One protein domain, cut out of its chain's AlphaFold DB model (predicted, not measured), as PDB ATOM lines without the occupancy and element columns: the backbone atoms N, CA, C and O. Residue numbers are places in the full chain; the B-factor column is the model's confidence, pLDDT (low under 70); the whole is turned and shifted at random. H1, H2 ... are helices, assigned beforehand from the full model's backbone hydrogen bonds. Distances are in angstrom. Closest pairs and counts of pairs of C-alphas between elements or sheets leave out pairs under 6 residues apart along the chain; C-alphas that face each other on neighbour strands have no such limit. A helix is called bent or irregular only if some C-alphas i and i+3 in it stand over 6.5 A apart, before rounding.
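This is residues 25 to 140 of the 674 residues of the protein "Putative mucin or carbohydrate-binding module" of Clostridium cadaveris (UniProt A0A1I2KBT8). Two pairs of side-by-side helices, H1 with H7 at one end and H4 with H6 toward the other, have the short helix H5 between them near the middle. H2 and H3 meet at a corner along one side, and H3 runs crosswise to H4. The printed part has 116 residues with seven named helices, H1 to H7 in order along the chain, and no named strand: it is all helix. It is compact, with a radius of gyration of the C-alphas of 14.2 A and spans of 41 by 28 by 24 A. Residues 96 to 97 and 124 to 125 form a short parallel pairing.

H1, residues 25 to 42, begins at C-alpha 25 (-26.818, -43.987, -57.525) and is 23.9 A long. It has a kink of 38 degrees near residue 32 and is only just irregular, with C-alphas 30 and 33 6.8 A apart. H2 is residues 51 to 60, 14.1 A; H3 is residues 65 to 76, 16.2 A; H4 is residues 83 to 94, 15.7 A, from C-alpha 83 (-1.849, -43.444, -51.401). H5 is residues 99 to 104, 8.6 A, and H6 is residues 112 to 121, 14.2 A. H7, residues 133 to 139, is 10.1 A long and ends at C-alpha 139 (-21.853, -55.579, -46.809); it is irregular, with C-alphas 134 and 137 7.1 A apart.

H1 touches H7 at a shallow tilt of 20 degrees, the same way; the closest C-alphas, of Glu 37 and Tyr 138, are 7.0 A apart. With residues 35 to 40 alone H1 touches H5, at a steep tilt of 63 degrees, opposite ways; the closest C-alphas are those of Tyr 36 and Ala 104, 5.4 A. H2 and H5 are close but not clearly touching, with C-alphas 53 and 102 the closest at 7.4 A. H2 and H3 only just touch, with 3 pairs of C-alphas within 8 A, and only at the corner; the closest are Ile 58 and Phe 65, 5.9 A. H3, with residues 69 to 72 alone, only just touches residues 86 to 89 of H4, with 3 pairs of C-alphas within 8 A, about perpendicular at 80 degrees; the closest C-alphas, of Ala 69 and Phe 89, are 6.8 A apart. H4 touches H6 at a shallow tilt of 11 degrees, the same way, with the C-alphas of Ala 91 and Val 118 closest at 5.3 A. Apart are, among others, H1 and H4. In H2, H3, H4, H5 and H6 every O i to N i+4 pair is within hydrogen-bond range; in H1 it is 12 of 14, and in H7 1 of 3, beside 3 of 4 O i to N i+3 pairs.

The C-alphas of Gly 77 and Glu 133, the two farthest apart, are 42.1 A apart. The printed part has no cut. The link from H6 to H7, 11 residues, is long. The mean pLDDT of the printed part is 89.3; residues 77 to 80 are under 70.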
ATOM      1  N   THR A  25     -26.290 -42.614 -57.495       86.00
ATOM      2  CA  THR A  25     -26.818 -43.987 -57.525       86.00
ATOM      3  C   THR A  25     -26.488 -44.714 -58.832       86.00
ATOM      4  O   THR A  25     -26.059 -45.866 -58.799       86.00
ATOM      5  N   ASN A  26     -26.623 -44.054 -59.990       87.69
ATOM      6  CA  ASN A  26     -26.282 -44.670 -61.278       87.69
ATOM      7  C   ASN A  26     -24.774 -44.914 -61.403       87.69
ATOM      8  O   ASN A  26     -24.366 -45.941 -61.948       87.69
ATOM      9  N   TYR A  27     -23.949 -43.998 -60.889       89.31
ATOM     10  CA  TYR A  27     -22.498 -44.183 -60.843       89.31
ATOM     11  C   TYR A  27     -22.099 -45.342 -59.921       89.31
ATOM     12  O   TYR A  27     -21.274 -46.179 -60.296       89.31
ATOM     13  N   ASP A  28     -22.725 -45.438 -58.745       90.19
ATOM     14  CA  ASP A  28     -22.513 -46.536 -57.807       90.19
ATOM     15  C   ASP A  28     -22.821 -47.890 -58.473       90.19
ATOM     16  O   ASP A  28     -21.982 -48.792 -58.439       90.19
ATOM     17  N   ILE A  29     -23.963 -48.006 -59.164       89.69
ATOM     18  CA  ILE A  29     -24.370 -49.224 -59.887       89.69
ATOM     19  C   ILE A  29     -23.397 -49.574 -61.019       89.69
ATOM     20  O   ILE A  29     -23.018 -50.735 -61.169       89.69
ATOM     21  N   LYS A  30     -22.989 -48.592 -61.832       90.44
ATOM     22  CA  LYS A  30     -22.176 -48.846 -63.035       90.44
ATOM     23  C   LYS A  30     -20.690 -49.042 -62.750       90.44
ATOM     24  O   LYS A  30     -20.023 -49.728 -63.521       90.44
ATOM     25  N   SER A  31     -20.150 -48.423 -61.702       90.19
ATOM     26  CA  SER A  31     -18.696 -48.333 -61.500       90.19
ATOM     27  C   SER A  31     -18.233 -48.841 -60.138       90.19
ATOM     28  O   SER A  31     -17.241 -49.574 -60.065       90.19
ATOM     29  N   VAL A  32     -18.936 -48.488 -59.060       91.50
ATOM     30  CA  VAL A  32     -18.487 -48.788 -57.689       91.50
ATOM     31  C   VAL A  32     -18.794 -50.231 -57.316       91.50
ATOM     32  O   VAL A  32     -17.892 -50.958 -56.898       91.50
ATOM     33  N   ILE A  33     -20.035 -50.669 -57.526       91.06
ATOM     34  CA  ILE A  33     -20.486 -52.025 -57.208       91.06
ATOM     35  C   ILE A  33     -19.656 -53.089 -57.943       91.06
ATOM     36  O   ILE A  33     -19.106 -53.955 -57.259       91.06
ATOM     37  N   PRO A  34     -19.446 -53.014 -59.275       91.06
ATOM     38  CA  PRO A  34     -18.603 -53.984 -59.974       91.06
ATOM     39  C   PRO A  34     -17.159 -54.011 -59.460       91.06
ATOM     40  O   PRO A  34     -16.543 -55.072 -59.364       91.06
ATOM     41  N   SER A  35     -16.609 -52.848 -59.095       92.19
ATOM     42  CA  SER A  35     -15.259 -52.752 -58.530       92.19
ATOM     43  C   SER A  35     -15.163 -53.424 -57.160       92.19
ATOM     44  O   SER A  35     -14.203 -54.148 -56.894       92.19
ATOM     45  N   TYR A  36     -16.170 -53.233 -56.307       91.25
ATOM     46  CA  TYR A  36     -16.215 -53.840 -54.978       91.25
ATOM     47  C   TYR A  36     -16.448 -55.338 -55.063       91.25
ATOM     48  O   TYR A  36     -15.794 -56.082 -54.339       91.25
ATOM     49  N   GLU A  37     -17.328 -55.782 -55.960       88.44
ATOM     50  CA  GLU A  37     -17.568 -57.197 -56.217       88.44
ATOM     51  C   GLU A  37     -16.287 -57.914 -56.648       88.44
ATOM     52  O   GLU A  37     -15.928 -58.936 -56.059       88.44
ATOM     53  N   ASN A  38     -15.572 -57.350 -57.626       89.62
ATOM     54  CA  ASN A  38     -14.300 -57.890 -58.098       89.62
ATOM     55  C   ASN A  38     -13.295 -58.022 -56.953       89.62
ATOM     56  O   ASN A  38     -12.726 -59.098 -56.754       89.62
ATOM     57  N   TYR A  39     -13.122 -56.959 -56.167       93.00
ATOM     58  CA  TYR A  39     -12.178 -56.970 -55.060       93.00
ATOM     59  C   TYR A  39     -12.578 -57.974 -53.979       93.00
ATOM     60  O   TYR A  39     -11.771 -58.812 -53.598       93.00
ATOM     61  N   LEU A  40     -13.829 -57.949 -53.523       90.25
ATOM     62  CA  LEU A  40     -14.304 -58.780 -52.418       90.25
ATOM     63  C   LEU A  40     -14.326 -60.275 -52.713       90.25
ATOM     64  O   LEU A  40     -14.088 -61.068 -51.805       90.25
ATOM     65  N   LYS A  41     -14.626 -60.653 -53.957       87.31
ATOM     66  CA  LYS A  41     -14.751 -62.063 -54.336       87.31
ATOM     67  C   LYS A  41     -13.473 -62.653 -54.907       87.31
ATOM     68  O   LYS A  41     -13.221 -63.834 -54.714       87.31
ATOM     69  N   THR A  42     -12.694 -61.858 -55.640       88.06
ATOM     70  CA  THR A  42     -11.558 -62.376 -56.427       88.06
ATOM     71  C   THR A  42     -10.221 -61.742 -56.057       88.06
ATOM     72  O   THR A  42      -9.189 -62.158 -56.573       88.06
ATOM     73  N   GLY A  43     -10.213 -60.705 -55.213       90.81
ATOM     74  CA  GLY A  43      -9.016 -59.916 -54.917       90.81
ATOM     75  C   GLY A  43      -8.548 -59.018 -56.064       90.81
ATOM     76  O   GLY A  43      -7.572 -58.279 -55.910       90.81
ATOM     77  N   LYS A  44      -9.240 -59.027 -57.213       92.94
ATOM     78  CA  LYS A  44      -8.948 -58.126 -58.328       92.94
ATOM     79  C   LYS A  44      -9.245 -56.687 -57.909       92.94
ATOM     80  O   LYS A  44     -10.375 -56.362 -57.556       92.94
ATOM     81  N   LYS A  45      -8.227 -55.825 -57.970       90.62
ATOM     82  CA  LYS A  45      -8.352 -54.393 -57.652       90.62
ATOM     83  C   LYS A  45      -9.471 -53.749 -58.475       90.62
ATOM     84  O   LYS A  45      -9.687 -54.118 -59.631       90.62
ATOM     85  N   GLY A  46     -10.168 -52.797 -57.859       89.81
ATOM     86  CA  GLY A  46     -11.253 -52.063 -58.504       89.81
ATOM     87  C   GLY A  46     -10.785 -51.169 -59.654       89.81
ATOM     88  O   GLY A  46      -9.603 -51.096 -59.984       89.81
ATOM     89  N   SER A  47     -11.722 -50.448 -60.258       89.06
ATOM     90  CA  SER A  47     -11.432 -49.471 -61.312       89.06
ATOM     91  C   SER A  47     -12.330 -48.248 -61.156       89.06
ATOM     92  O   SER A  47     -13.079 -47.886 -62.066       89.06
ATOM     93  N   ILE A  48     -12.308 -47.647 -59.966       89.88
ATOM     94  CA  ILE A  48     -13.098 -46.455 -59.654       89.88
ATOM     95  C   ILE A  48     -12.184 -45.241 -59.772       89.88
ATOM     96  O   ILE A  48     -10.992 -45.298 -59.470       89.88
ATOM     97  N   HIS A  49     -12.746 -44.109 -60.182       88.19
ATOM     98  CA  HIS A  49     -12.008 -42.862 -60.129       88.19
ATOM     99  C   HIS A  49     -11.567 -42.567 -58.679       88.19
ATOM    100  O   HIS A  49     -12.405 -42.498 -57.782       88.19
ATOM    101  N   ALA A  50     -10.263 -42.355 -58.454       84.62
ATOM    102  CA  ALA A  50      -9.645 -42.160 -57.132       84.62
ATOM    103  C   ALA A  50     -10.386 -41.150 -56.241       84.62
ATOM    104  O   ALA A  50     -10.532 -41.352 -55.039       84.62
ATOM    105  N   MET A  51     -10.894 -40.075 -56.849       85.12
ATOM    106  CA  MET A  51     -11.639 -39.033 -56.148       85.12
ATOM    107  C   MET A  51     -12.893 -39.568 -55.432       85.12
ATOM    108  O   MET A  51     -13.248 -39.021 -54.401       85.12
ATOM    109  N   TYR A  52     -13.504 -40.676 -55.873       88.44
ATOM    110  CA  TYR A  52     -14.629 -41.302 -55.165       88.44
ATOM    111  C   TYR A  52     -14.286 -41.673 -53.714       88.44
ATOM    112  O   TYR A  52     -15.117 -41.477 -52.828       88.44
ATOM    113  N   PHE A  53     -13.064 -42.167 -53.460       91.81
ATOM    114  CA  PHE A  53     -12.574 -42.456 -52.107       91.81
ATOM    115  C   PHE A  53     -12.621 -41.201 -51.236       91.81
ATOM    116  O   PHE A  53     -13.229 -41.189 -50.169       91.81
ATOM    117  N   PHE A  54     -12.005 -40.127 -51.737       88.81
ATOM    118  CA  PHE A  54     -11.914 -38.854 -51.036       88.81
ATOM    119  C   PHE A  54     -13.300 -38.265 -50.801       88.81
ATOM    120  O   PHE A  54     -13.597 -37.869 -49.682       88.81
ATOM    121  N   LEU A  55     -14.168 -38.268 -51.821       86.44
ATOM    122  CA  LEU A  55     -15.521 -37.745 -51.673       86.44
ATOM    123  C   LEU A  55     -16.293 -38.507 -50.591       86.44
ATOM    124  O   LEU A  55     -16.869 -37.895 -49.698       86.44
ATOM    125  N   SER A  56     -16.240 -39.839 -50.635       88.44
ATOM    126  CA  SER A  56     -16.937 -40.693 -49.675       88.44
ATOM    127  C   SER A  56     -16.468 -40.459 -48.241       88.44
ATOM    128  O   SER A  56     -17.298 -40.408 -47.338       88.44
ATOM    129  N   PHE A  57     -15.161 -40.276 -48.033       90.25
ATOM    130  CA  PHE A  57     -14.609 -39.974 -46.713       90.25
ATOM    131  C   PHE A  57     -15.032 -38.580 -46.229       90.25
ATOM    132  O   PHE A  57     -15.468 -38.435 -45.093       90.25
ATOM    133  N   ILE A  58     -14.979 -37.571 -47.105       87.69
ATOM    134  CA  ILE A  58     -15.388 -36.201 -46.761       87.69
ATOM    135  C   ILE A  58     -16.889 -36.132 -46.438       87.69
ATOM    136  O   ILE A  58     -17.282 -35.460 -45.494       87.69
ATOM    137  N   ASP A  59     -17.729 -36.828 -47.209       85.00
ATOM    138  CA  ASP A  59     -19.191 -36.749 -47.063       85.00
ATOM    139  C   ASP A  59     -19.724 -37.540 -45.870       85.00
ATOM    140  O   ASP A  59     -20.766 -37.189 -45.330       85.00
ATOM    141  N   ASN A  60     -19.048 -38.626 -45.486       88.19
ATOM    142  CA  ASN A  60     -19.621 -39.601 -44.552       88.19
ATOM    143  C   ASN A  60     -18.774 -39.836 -43.301       88.19
ATOM    144  O   ASN A  60     -19.241 -40.526 -42.399       88.19
ATOM    145  N   ILE A  61     -17.540 -39.323 -43.246       91.00
ATOM    146  CA  ILE A  61     -16.620 -39.556 -42.124       91.00
ATOM    147  C   ILE A  61     -16.155 -38.235 -41.519       91.00
ATOM    148  O   ILE A  61     -16.368 -38.012 -40.331       91.00
ATOM    149  N   ASP A  62     -15.531 -37.359 -42.311       91.50
ATOM    150  CA  ASP A  62     -15.016 -36.076 -41.822       91.50
ATOM    151  C   ASP A  62     -14.936 -35.029 -42.942       91.50
ATOM    152  O   ASP A  62     -14.104 -35.131 -43.848       91.50
ATOM    153  N   SER A  63     -15.758 -33.981 -42.848       88.56
ATOM    154  CA  SER A  63     -15.798 -32.889 -43.825       88.56
ATOM    155  C   SER A  63     -14.481 -32.111 -43.935       88.56
ATOM    156  O   SER A  63     -14.179 -31.570 -45.001       88.56
ATOM    157  N   ASP A  64     -13.666 -32.104 -42.876       89.19
ATOM    158  CA  ASP A  64     -12.373 -31.413 -42.819       89.19
ATOM    159  C   ASP A  64     -11.194 -32.325 -43.193       89.19
ATOM    160  O   ASP A  64     -10.034 -31.896 -43.149       89.19
ATOM    161  N   PHE A  65     -11.461 -33.571 -43.609       90.44
ATOM    162  CA  PHE A  65     -10.449 -34.590 -43.905       90.44
ATOM    163  C   PHE A  65      -9.282 -34.061 -44.752       90.44
ATOM    164  O   PHE A  65      -8.115 -34.262 -44.410       90.44
ATOM    165  N   MET A  66      -9.581 -33.356 -45.849       86.75
ATOM    166  CA  MET A  66      -8.553 -32.835 -46.758       86.75
ATOM    167  C   MET A  66      -7.693 -31.745 -46.116       86.75
ATOM    168  O   MET A  66      -6.484 -31.721 -46.343       86.75
ATOM    169  N   ALA A  67      -8.298 -30.870 -45.309       87.81
ATOM    170  CA  ALA A  67      -7.589 -29.798 -44.619       87.81
ATOM    171  C   ALA A  67      -6.665 -30.363 -43.530       87.81
ATOM    172  O   ALA A  67      -5.505 -29.947 -43.430       87.81
ATOM    173  N   LYS A  68      -7.138 -31.363 -42.773       91.75
ATOM    174  CA  LYS A  68      -6.324 -32.083 -41.782       91.75
ATOM    175  C   LYS A  68      -5.175 -32.836 -42.448       91.75
ATOM    176  O   LYS A  68      -4.030 -32.693 -42.030       91.75
ATOM    177  N   ALA A  69      -5.454 -33.560 -43.534       90.38
ATOM    178  CA  ALA A  69      -4.434 -34.278 -44.292       90.38
ATOM    179  C   ALA A  69      -3.386 -33.326 -44.890       90.38
ATOM    180  O   ALA A  69      -2.201 -33.641 -44.886       90.38
ATOM    181  N   GLU A  70      -3.766 -32.158 -45.404       87.94
ATOM    182  CA  GLU A  70      -2.785 -31.189 -45.905       87.94
ATOM    183  C   GLU A  70      -1.945 -30.590 -44.772       87.94
ATOM    184  O   GLU A  70      -0.721 -30.509 -44.887       87.94
ATOM    185  N   THR A  71      -2.593 -30.196 -43.676       90.81
ATOM    186  CA  THR A  71      -1.922 -29.598 -42.515       90.81
ATOM    187  C   THR A  71      -0.900 -30.564 -41.932       90.81
ATOM    188  O   THR A  71       0.278 -30.218 -41.842       90.81
ATOM    189  N   TYR A  72      -1.305 -31.812 -41.694       90.19
ATOM    190  CA  TYR A  72      -0.414 -32.849 -41.193       90.19
ATOM    191  C   TYR A  72       0.775 -33.101 -42.134       90.19
ATOM    192  O   TYR A  72       1.903 -33.247 -41.665       90.19
ATOM    193  N   TYR A  73       0.556 -33.101 -43.456       87.38
ATOM    194  CA  TYR A  73       1.629 -33.280 -44.440       87.38
ATOM    195  C   TYR A  73       2.668 -32.156 -44.357       87.38
ATOM    196  O   TYR A  73       3.870 -32.428 -44.373       87.38
ATOM    197  N   ARG A  74       2.207 -30.899 -44.266       86.62
ATOM    198  CA  ARG A  74       3.082 -29.719 -44.167       86.62
ATOM    199  C   ARG A  74       3.876 -29.700 -42.865       86.62
ATOM    200  O   ARG A  74       5.052 -29.360 -42.894       86.62
ATOM    201  N   GLU A  75       3.243 -30.063 -41.754       87.00
ATOM    202  CA  GLU A  75       3.862 -30.017 -40.426       87.00
ATOM    203  C   GLU A  75       4.848 -31.164 -40.188       87.00
ATOM    204  O   GLU A  75       5.879 -30.964 -39.552       87.00
ATOM    205  N   ASN A  76       4.558 -32.360 -40.713       79.94
ATOM    206  CA  ASN A  76       5.319 -33.567 -40.380       79.94
ATOM    207  C   ASN A  76       6.276 -34.027 -41.485       79.94
ATOM    208  O   ASN A  76       7.067 -34.936 -41.241       79.94
ATOM    209  N   GLY A  77       6.206 -33.440 -42.686       66.50
ATOM    210  CA  GLY A  77       7.107 -33.753 -43.796       66.50
ATOM    211  C   GLY A  77       7.151 -35.250 -44.115       66.50
ATOM    212  O   GLY A  77       8.117 -35.939 -43.792       66.50
ATOM    213  N   TYR A  78       6.106 -35.787 -44.747       66.75
ATOM    214  CA  TYR A  78       6.084 -37.210 -45.083       66.75
ATOM    215  C   TYR A  78       6.834 -37.483 -46.392       66.75
ATOM    216  O   TYR A  78       6.507 -36.940 -47.444       66.75
ATOM    217  N   SER A  79       7.842 -38.354 -46.337       61.69
ATOM    218  CA  SER A  79       8.769 -38.597 -47.452       61.69
ATOM    219  C   SER A  79       8.161 -39.362 -48.637       61.69
ATOM    220  O   SER A  79       8.838 -39.542 -49.648       61.69
ATOM    221  N   ARG A  80       6.919 -39.856 -48.528       67.38
ATOM    222  CA  ARG A  80       6.229 -40.601 -49.595       67.38
ATOM    223  C   ARG A  80       4.922 -39.910 -49.979       67.38
ATOM    224  O   ARG A  80       4.092 -39.641 -49.129       67.38
ATOM    225  N   GLY A  81       4.718 -39.629 -51.262       78.56
ATOM    226  CA  GLY A  81       3.466 -39.046 -51.754       78.56
ATOM    227  C   GLY A  81       2.371 -40.088 -52.025       78.56
ATOM    228  O   GLY A  81       2.612 -41.293 -52.007       78.56
ATOM    229  N   GLY A  82       1.163 -39.622 -52.346       88.50
ATOM    230  CA  GLY A  82       0.091 -40.470 -52.885       88.50
ATOM    231  C   GLY A  82      -0.642 -41.325 -51.845       88.50
ATOM    232  O   GLY A  82      -0.910 -40.873 -50.734       88.50
ATOM    233  N   TRP A  83      -1.017 -42.551 -52.223       92.56
ATOM    234  CA  TRP A  83      -1.849 -43.444 -51.401       92.56
ATOM    235  C   TRP A  83      -1.160 -43.965 -50.142       92.56
ATOM    236  O   TRP A  83      -1.832 -44.169 -49.135       92.56
ATOM    237  N   ASP A  84       0.166 -44.107 -50.181       91.75
ATOM    238  CA  ASP A  84       0.989 -44.432 -49.015       91.75
ATOM    239  C   ASP A  84       0.772 -43.400 -47.890       91.75
ATOM    240  O   ASP A  84       0.497 -43.760 -46.746       91.75
ATOM    241  N   TYR A  85       0.817 -42.107 -48.230       92.31
ATOM    242  CA  TYR A  85       0.562 -41.028 -47.276       92.31
ATOM    243  C   TYR A  85      -0.862 -41.069 -46.719       92.31
ATOM    244  O   TYR A  85      -1.059 -40.962 -45.512       92.31
ATOM    245  N   ILE A  86      -1.856 -41.241 -47.594       94.12
ATOM    246  CA  ILE A  86      -3.269 -41.245 -47.199       94.12
ATOM    247  C   ILE A  86      -3.578 -42.400 -46.243       94.12
ATOM    248  O   ILE A  86      -4.245 -42.184 -45.234       94.12
ATOM    249  N   ALA A  87      -3.064 -43.602 -46.516       95.88
ATOM    250  CA  ALA A  87      -3.240 -44.748 -45.628       95.88
ATOM    251  C   ALA A  87      -2.589 -44.511 -44.256       95.88
ATOM    252  O   ALA A  87      -3.233 -44.729 -43.231       95.88
ATOM    253  N   TYR A  88      -1.348 -44.013 -44.242       94.00
ATOM    254  CA  TYR A  88      -0.634 -43.670 -43.011       94.00
ATOM    255  C   TYR A  88      -1.383 -42.621 -42.179       94.00
ATOM    256  O   TYR A  88      -1.624 -42.826 -40.988       94.00
ATOM    257  N   PHE A  89      -1.775 -41.511 -42.810       95.12
ATOM    258  CA  PHE A  89      -2.497 -40.425 -42.156       95.12
ATOM    259  C   PHE A  89      -3.811 -40.924 -41.549       95.12
ATOM    260  O   PHE A  89      -4.079 -40.665 -40.377       95.12
ATOM    261  N   ILE A  90      -4.595 -41.702 -42.307       96.56
ATOM    262  CA  ILE A  90      -5.878 -42.204 -41.815       96.56
ATOM    263  C   ILE A  90      -5.697 -43.162 -40.629       96.56
ATOM    264  O   ILE A  90      -6.443 -43.074 -39.651       96.56
ATOM    265  N   ALA A  91      -4.688 -44.033 -40.667       96.50
ATOM    266  CA  ALA A  91      -4.393 -44.923 -39.548       96.50
ATOM    267  C   ALA A  91      -3.974 -44.151 -38.287       96.50
ATOM    268  O   ALA A  91      -4.387 -44.503 -37.184       96.50
ATOM    269  N   LYS A  92      -3.184 -43.082 -38.429       94.81
ATOM    270  CA  LYS A  92      -2.751 -42.249 -37.297       94.81
ATOM    271  C   LYS A  92      -3.901 -41.456 -36.680       94.81
ATOM    272  O   LYS A  92      -4.083 -41.543 -35.463       94.81
ATOM    273  N   GLU A  93      -4.648 -40.733 -37.511       95.75
ATOM    274  CA  GLU A  93      -5.672 -39.770 -37.089       95.75
ATOM    275  C   GLU A  93      -6.993 -40.453 -36.705       95.75
ATOM    276  O   GLU A  93      -7.555 -40.168 -35.654       95.75
ATOM    277  N   TYR A  94      -7.460 -41.414 -37.510       96.81
ATOM    278  CA  TYR A  94      -8.783 -42.034 -37.342       96.81
ATOM    279  C   TYR A  94      -8.720 -43.455 -36.777       96.81
ATOM    280  O   TYR A  94      -9.760 -44.057 -36.528       96.81
ATOM    281  N   LYS A  95      -7.520 -44.023 -36.581       97.38
ATOM    282  CA  LYS A  95      -7.319 -45.415 -36.127       97.38
ATOM    283  C   LYS A  95      -7.917 -46.469 -37.067       97.38
ATOM    284  O   LYS A  95      -8.205 -47.586 -36.631       97.38
ATOM    285  N   LEU A  96      -8.051 -46.147 -38.355       97.69
ATOM    286  CA  LEU A  96      -8.635 -47.027 -39.373       97.69
ATOM    287  C   LEU A  96      -7.580 -47.562 -40.348       97.69
ATOM    288  O   LEU A  96      -6.816 -46.803 -40.946       97.69
ATOM    289  N   ASN A  97      -7.606 -48.870 -40.595       97.81
ATOM    290  CA  ASN A  97      -6.898 -49.492 -41.704       97.81
ATOM    291  C   ASN A  97      -7.753 -49.412 -42.977       97.81
ATOM    292  O   ASN A  97      -8.654 -50.220 -43.204       97.81
ATOM    293  N   VAL A  98      -7.447 -48.435 -43.831       97.25
ATOM    294  CA  VAL A  98      -8.160 -48.193 -45.097       97.25
ATOM    295  C   VAL A  98      -7.526 -48.862 -46.314       97.25
ATOM    296  O   VAL A  98      -8.009 -48.667 -47.429       97.25
ATOM    297  N   ILE A  99      -6.469 -49.664 -46.146       96.94
ATOM    298  CA  ILE A  99      -5.813 -50.354 -47.269       96.94
ATOM    299  C   ILE A  99      -6.816 -51.194 -48.080       96.94
ATOM    300  O   ILE A  99      -6.825 -51.054 -49.307       96.94
ATOM    301  N   PRO A 100      -7.729 -51.974 -47.462       95.75
ATOM    302  CA  PRO A 100      -8.735 -52.710 -48.223       95.75
ATOM    303  C   PRO A 100      -9.678 -51.809 -49.031       95.75
ATOM    304  O   PRO A 100     -10.096 -52.165 -50.131       95.75
ATOM    305  N   TYR A 101     -10.003 -50.618 -48.521       95.50
ATOM    306  CA  TYR A 101     -10.818 -49.649 -49.249       95.50
ATOM    307  C   TYR A 101     -10.060 -49.037 -50.434       95.50
ATOM    308  O   TYR A 101     -10.591 -48.949 -51.542       95.50
ATOM    309  N   ILE A 102      -8.792 -48.678 -50.233       95.75
ATOM    310  CA  ILE A 102      -7.910 -48.177 -51.294       95.75
ATOM    311  C   ILE A 102      -7.814 -49.212 -52.428       95.75
ATOM    312  O   ILE A 102      -8.018 -48.866 -53.592       95.75
ATOM    313  N   GLU A 103      -7.607 -50.491 -52.105       95.00
ATOM    314  CA  GLU A 103      -7.571 -51.583 -53.089       95.00
ATOM    315  C   GLU A 103      -8.918 -51.785 -53.809       95.00
ATOM    316  O   GLU A 103      -8.948 -51.924 -55.038       95.00
ATOM    317  N   ALA A 104     -10.039 -51.718 -53.078       93.19
ATOM    318  CA  ALA A 104     -11.388 -51.817 -53.645       93.19
ATOM    319  C   ALA A 104     -11.715 -50.685 -54.634       93.19
ATOM    320  O   ALA A 104     -12.527 -50.868 -55.541       93.19
ATOM    321  N   THR A 105     -11.073 -49.522 -54.492       92.50
ATOM    322  CA  THR A 105     -11.205 -48.402 -55.444       92.50
ATOM    323  C   THR A 105     -10.247 -48.486 -56.632       92.50
ATOM    324  O   THR A 105     -10.370 -47.690 -57.556       92.50
ATOM    325  N   GLY A 106      -9.336 -49.464 -56.650       92.44
ATOM    326  CA  GLY A 106      -8.377 -49.671 -57.741       92.44
ATOM    327  C   GLY A 106      -6.969 -49.151 -57.482       92.44
ATOM    328  O   GLY A 106      -6.139 -49.144 -58.387       92.44
ATOM    329  N   ASN A 107      -6.682 -48.724 -56.255       92.75
ATOM    330  CA  ASN A 107      -5.413 -48.112 -55.879       92.75
ATOM    331  C   ASN A 107      -4.580 -49.061 -55.007       92.75
ATOM    332  O   ASN A 107      -4.950 -50.216 -54.784       92.75
ATOM    333  N   SER A 108      -3.386 -48.651 -54.575       91.38
ATOM    334  CA  SER A 108      -2.496 -49.527 -53.799       91.38
ATOM    335  C   SER A 108      -1.570 -48.759 -52.878       91.38
ATOM    336  O   SER A 108      -1.075 -47.695 -53.238       91.38
ATOM    337  N   VAL A 109      -1.299 -49.371 -51.729       91.56
ATOM    338  CA  VAL A 109      -0.187 -49.032 -50.842       91.56
ATOM    339  C   VAL A 109       0.930 -50.016 -51.154       91.56
ATOM    340  O   VAL A 109       0.716 -51.227 -51.100       91.56
ATOM    341  N   THR A 110       2.089 -49.514 -51.569       80.88
ATOM    342  CA  THR A 110       3.207 -50.356 -52.044       80.88
ATOM    343  C   THR A 110       4.358 -50.412 -51.047       80.88
ATOM    344  O   THR A 110       5.206 -51.300 -51.115       80.88
ATOM    345  N   SER A 111       4.383 -49.480 -50.098       84.56
ATOM    346  CA  SER A 111       5.376 -49.408 -49.035       84.56
ATOM    347  C   SER A 111       5.096 -50.406 -47.916       84.56
ATOM    348  O   SER A 111       4.101 -50.268 -47.202       84.56
ATOM    349  N   GLN A 112       6.011 -51.351 -47.673       83.00
ATOM    350  CA  GLN A 112       5.901 -52.210 -46.488       83.00
ATOM    351  C   GLN A 112       6.008 -51.390 -45.203       83.00
ATOM    352  O   GLN A 112       5.310 -51.676 -44.238       83.00
ATOM    353  N   ARG A 113       6.838 -50.344 -45.203       80.88
ATOM    354  CA  ARG A 113       6.932 -49.411 -44.083       80.88
ATOM    355  C   ARG A 113       5.586 -48.772 -43.742       80.88
ATOM    356  O   ARG A 113       5.236 -48.706 -42.574       80.88
ATOM    357  N   VAL A 114       4.822 -48.341 -44.747       88.38
ATOM    358  CA  VAL A 114       3.483 -47.767 -44.518       88.38
ATOM    359  C   VAL A 114       2.531 -48.832 -44.002       88.38
ATOM    360  O   VAL A 114       1.757 -48.546 -43.102       88.38
ATOM    361  N   ILE A 115       2.582 -50.051 -44.548       91.38
ATOM    362  CA  ILE A 115       1.761 -51.161 -44.050       91.38
ATOM    363  C   ILE A 115       2.059 -51.397 -42.566       91.38
ATOM    364  O   ILE A 115       1.129 -51.445 -41.772       91.38
ATOM    365  N   ASP A 116       3.331 -51.473 -42.177       89.06
ATOM    366  CA  ASP A 116       3.737 -51.635 -40.780       89.06
ATOM    367  C   ASP A 116       3.235 -50.470 -39.906       89.06
ATOM    368  O   ASP A 116       2.634 -50.715 -38.859       89.06
ATOM    369  N   ASP A 117       3.390 -49.221 -40.360       89.56
ATOM    370  CA  ASP A 117       2.888 -48.037 -39.649       89.56
ATOM    371  C   ASP A 117       1.344 -48.066 -39.520       89.56
ATOM    372  O   ASP A 117       0.790 -47.690 -38.486       89.56
ATOM    373  N   VAL A 118       0.617 -48.539 -40.540       94.38
ATOM    374  CA  VAL A 118      -0.847 -48.704 -40.494       94.38
ATOM    375  C   VAL A 118      -1.235 -49.778 -39.479       94.38
ATOM    376  O   VAL A 118      -2.092 -49.527 -38.633       94.38
ATOM    377  N   LEU A 119      -0.590 -50.947 -39.522       93.94
ATOM    378  CA  LEU A 119      -0.841 -52.057 -38.596       93.94
ATOM    379  C   LEU A 119      -0.524 -51.682 -37.140       93.94
ATOM    380  O   LEU A 119      -1.175 -52.164 -36.213       93.94
ATOM    381  N   GLU A 120       0.462 -50.815 -36.920       93.50
ATOM    382  CA  GLU A 120       0.785 -50.298 -35.593       93.50
ATOM    383  C   GLU A 120      -0.331 -49.384 -35.058       93.50
ATOM    384  O   GLU A 120      -0.735 -49.527 -33.902       93.50
ATOM    385  N   ASN A 121      -0.857 -48.483 -35.895       95.31
ATOM    386  CA  ASN A 121      -1.683 -47.359 -35.450       95.31
ATOM    387  C   ASN A 121      -3.198 -47.561 -35.583       95.31
ATOM    388  O   ASN A 121      -3.950 -46.877 -34.890       95.31
ATOM    389  N   ALA A 122      -3.651 -48.471 -36.443       97.69
ATOM    390  CA  ALA A 122      -5.067 -48.779 -36.608       97.69
ATOM    391  C   ALA A 122      -5.584 -49.791 -35.561       97.69
ATOM    392  O   ALA A 122      -4.811 -50.512 -34.925       97.69
ATOM    393  N   THR A 123      -6.909 -49.830 -35.401       97.31
ATOM    394  CA  THR A 123      -7.639 -50.728 -34.476       97.31
ATOM    395  C   THR A 123      -8.775 -51.498 -35.157       97.31
ATOM    396  O   THR A 123      -9.424 -52.345 -34.553       97.31
ATOM    397  N   SER A 124      -9.057 -51.193 -36.423       96.69
ATOM    398  CA  SER A 124     -10.052 -51.892 -37.236       96.69
ATOM    399  C   SER A 124      -9.806 -51.638 -38.716       96.69
ATOM    400  O   SER A 124      -9.159 -50.659 -39.101       96.69
ATOM    401  N   SER A 125     -10.329 -52.525 -39.556       96.94
ATOM    402  CA  SER A 125     -10.275 -52.397 -41.007       96.94
ATOM    403  C   SER A 125     -11.538 -51.724 -41.535       96.94
ATOM    404  O   SER A 125     -12.663 -52.063 -41.180       96.94
ATOM    405  N   PHE A 126     -11.353 -50.740 -42.408       95.06
ATOM    406  CA  PHE A 126     -12.437 -49.880 -42.857       95.06
ATOM    407  C   PHE A 126     -12.602 -49.913 -44.365       95.06
ATOM    408  O   PHE A 126     -11.638 -49.905 -45.135       95.06
ATOM    409  N   ARG A 127     -13.868 -49.875 -44.775       92.25
ATOM    410  CA  ARG A 127     -14.294 -49.601 -46.139       92.25
ATOM    411  C   ARG A 127     -15.682 -48.993 -46.111       92.25
ATOM    412  O   ARG A 127     -16.600 -49.576 -45.543       92.25
ATOM    413  N   TYR A 128     -15.833 -47.871 -46.797       91.00
ATOM    414  CA  TYR A 128     -17.128 -47.237 -46.980       91.00
ATOM    415  C   TYR A 128     -17.972 -47.988 -48.023       91.00
ATOM    416  O   TYR A 128     -17.448 -48.406 -49.051       91.00
ATOM    417  N   MET A 129     -19.274 -48.134 -47.773       88.25
ATOM    418  CA  MET A 129     -20.297 -48.598 -48.721       88.25
ATOM    419  C   MET A 129     -21.560 -47.771 -48.484       88.25
ATOM    420  O   MET A 129     -21.909 -47.553 -47.326       88.25
ATOM    421  N   SER A 130     -22.261 -47.341 -49.538       82.12
ATOM    422  CA  SER A 130     -23.490 -46.556 -49.356       82.12
ATOM    423  C   SER A 130     -24.624 -47.393 -48.753       82.12
ATOM    424  O   SER A 130     -24.699 -48.612 -48.942       82.12
ATOM    425  N   ASP A 131     -25.534 -46.735 -48.034       75.56
ATOM    426  CA  ASP A 131     -26.733 -47.344 -47.441       75.56
ATOM    427  C   ASP A 131     -27.869 -47.506 -48.457       75.56
ATOM    428  O   ASP A 131     -29.011 -47.122 -48.228       75.56
ATOM    429  N   THR A 132     -27.548 -48.084 -49.613       80.94
ATOM    430  CA  THR A 132     -28.537 -48.434 -50.637       80.94
ATOM    431  C   THR A 132     -28.691 -49.947 -50.719       80.94
ATOM    432  O   THR A 132     -27.737 -50.693 -50.483       80.94
ATOM    433  N   GLU A 133     -29.884 -50.419 -51.092       83.44
ATOM    434  CA  GLU A 133     -30.173 -51.859 -51.210       83.44
ATOM    435  C   GLU A 133     -29.175 -52.591 -52.118       83.44
ATOM    436  O   GLU A 133     -28.808 -53.736 -51.853       83.44
ATOM    437  N   ASN A 134     -28.650 -51.894 -53.127       84.25
ATOM    438  CA  ASN A 134     -27.674 -52.427 -54.071       84.25
ATOM    439  C   ASN A 134     -26.341 -52.845 -53.413       84.25
ATOM    440  O   ASN A 134     -25.666 -53.737 -53.927       84.25
ATOM    441  N   PHE A 135     -25.955 -52.254 -52.271       85.94
ATOM    442  CA  PHE A 135     -24.735 -52.635 -51.543       85.94
ATOM    443  C   PHE A 135     -24.949 -53.726 -50.488       85.94
ATOM    444  O   PHE A 135     -23.963 -54.318 -50.039       85.94
ATOM    445  N   ASN A 136     -26.195 -54.045 -50.108       83.81
ATOM    446  CA  ASN A 136     -26.489 -54.976 -49.007       83.81
ATOM    447  C   ASN A 136     -25.835 -56.352 -49.200       83.81
ATOM    448  O   ASN A 136     -25.284 -56.916 -48.256       83.81
ATOM    449  N   LYS A 137     -25.799 -56.854 -50.441       82.94
ATOM    450  CA  LYS A 137     -25.136 -58.124 -50.779       82.94
ATOM    451  C   LYS A 137     -23.636 -58.123 -50.456       82.94
ATOM    452  O   LYS A 137     -23.094 -59.152 -50.073       82.94
ATOM    453  N   TYR A 138     -22.964 -56.985 -50.608       86.69
ATOM    454  CA  TYR A 138     -21.513 -56.871 -50.438       86.69
ATOM    455  C   TYR A 138     -21.115 -56.474 -49.011       86.69
ATOM    456  O   TYR A 138     -20.003 -56.785 -48.587       86.69
ATOM    457  N   LYS A 139     -22.026 -55.850 -48.249       87.62
ATOM    458  CA  LYS A 139     -21.853 -55.579 -46.809       87.62
ATOM    459  C   LYS A 139     -21.732 -56.862 -45.980       87.62
ATOM    460  O   LYS A 139     -21.054 -56.863 -44.953       87.62
ATOM    461  N   ASN A 140     -22.337 -57.949 -46.461       89.44
ATOM    462  CA  ASN A 140     -22.277 -59.271 -45.838       89.44
ATOM    463  C   ASN A 140     -20.978 -60.040 -46.128       89.44
ATOM    464  O   ASN A 140     -20.815 -61.128 -45.590       89.44
TER     465      ASN A 140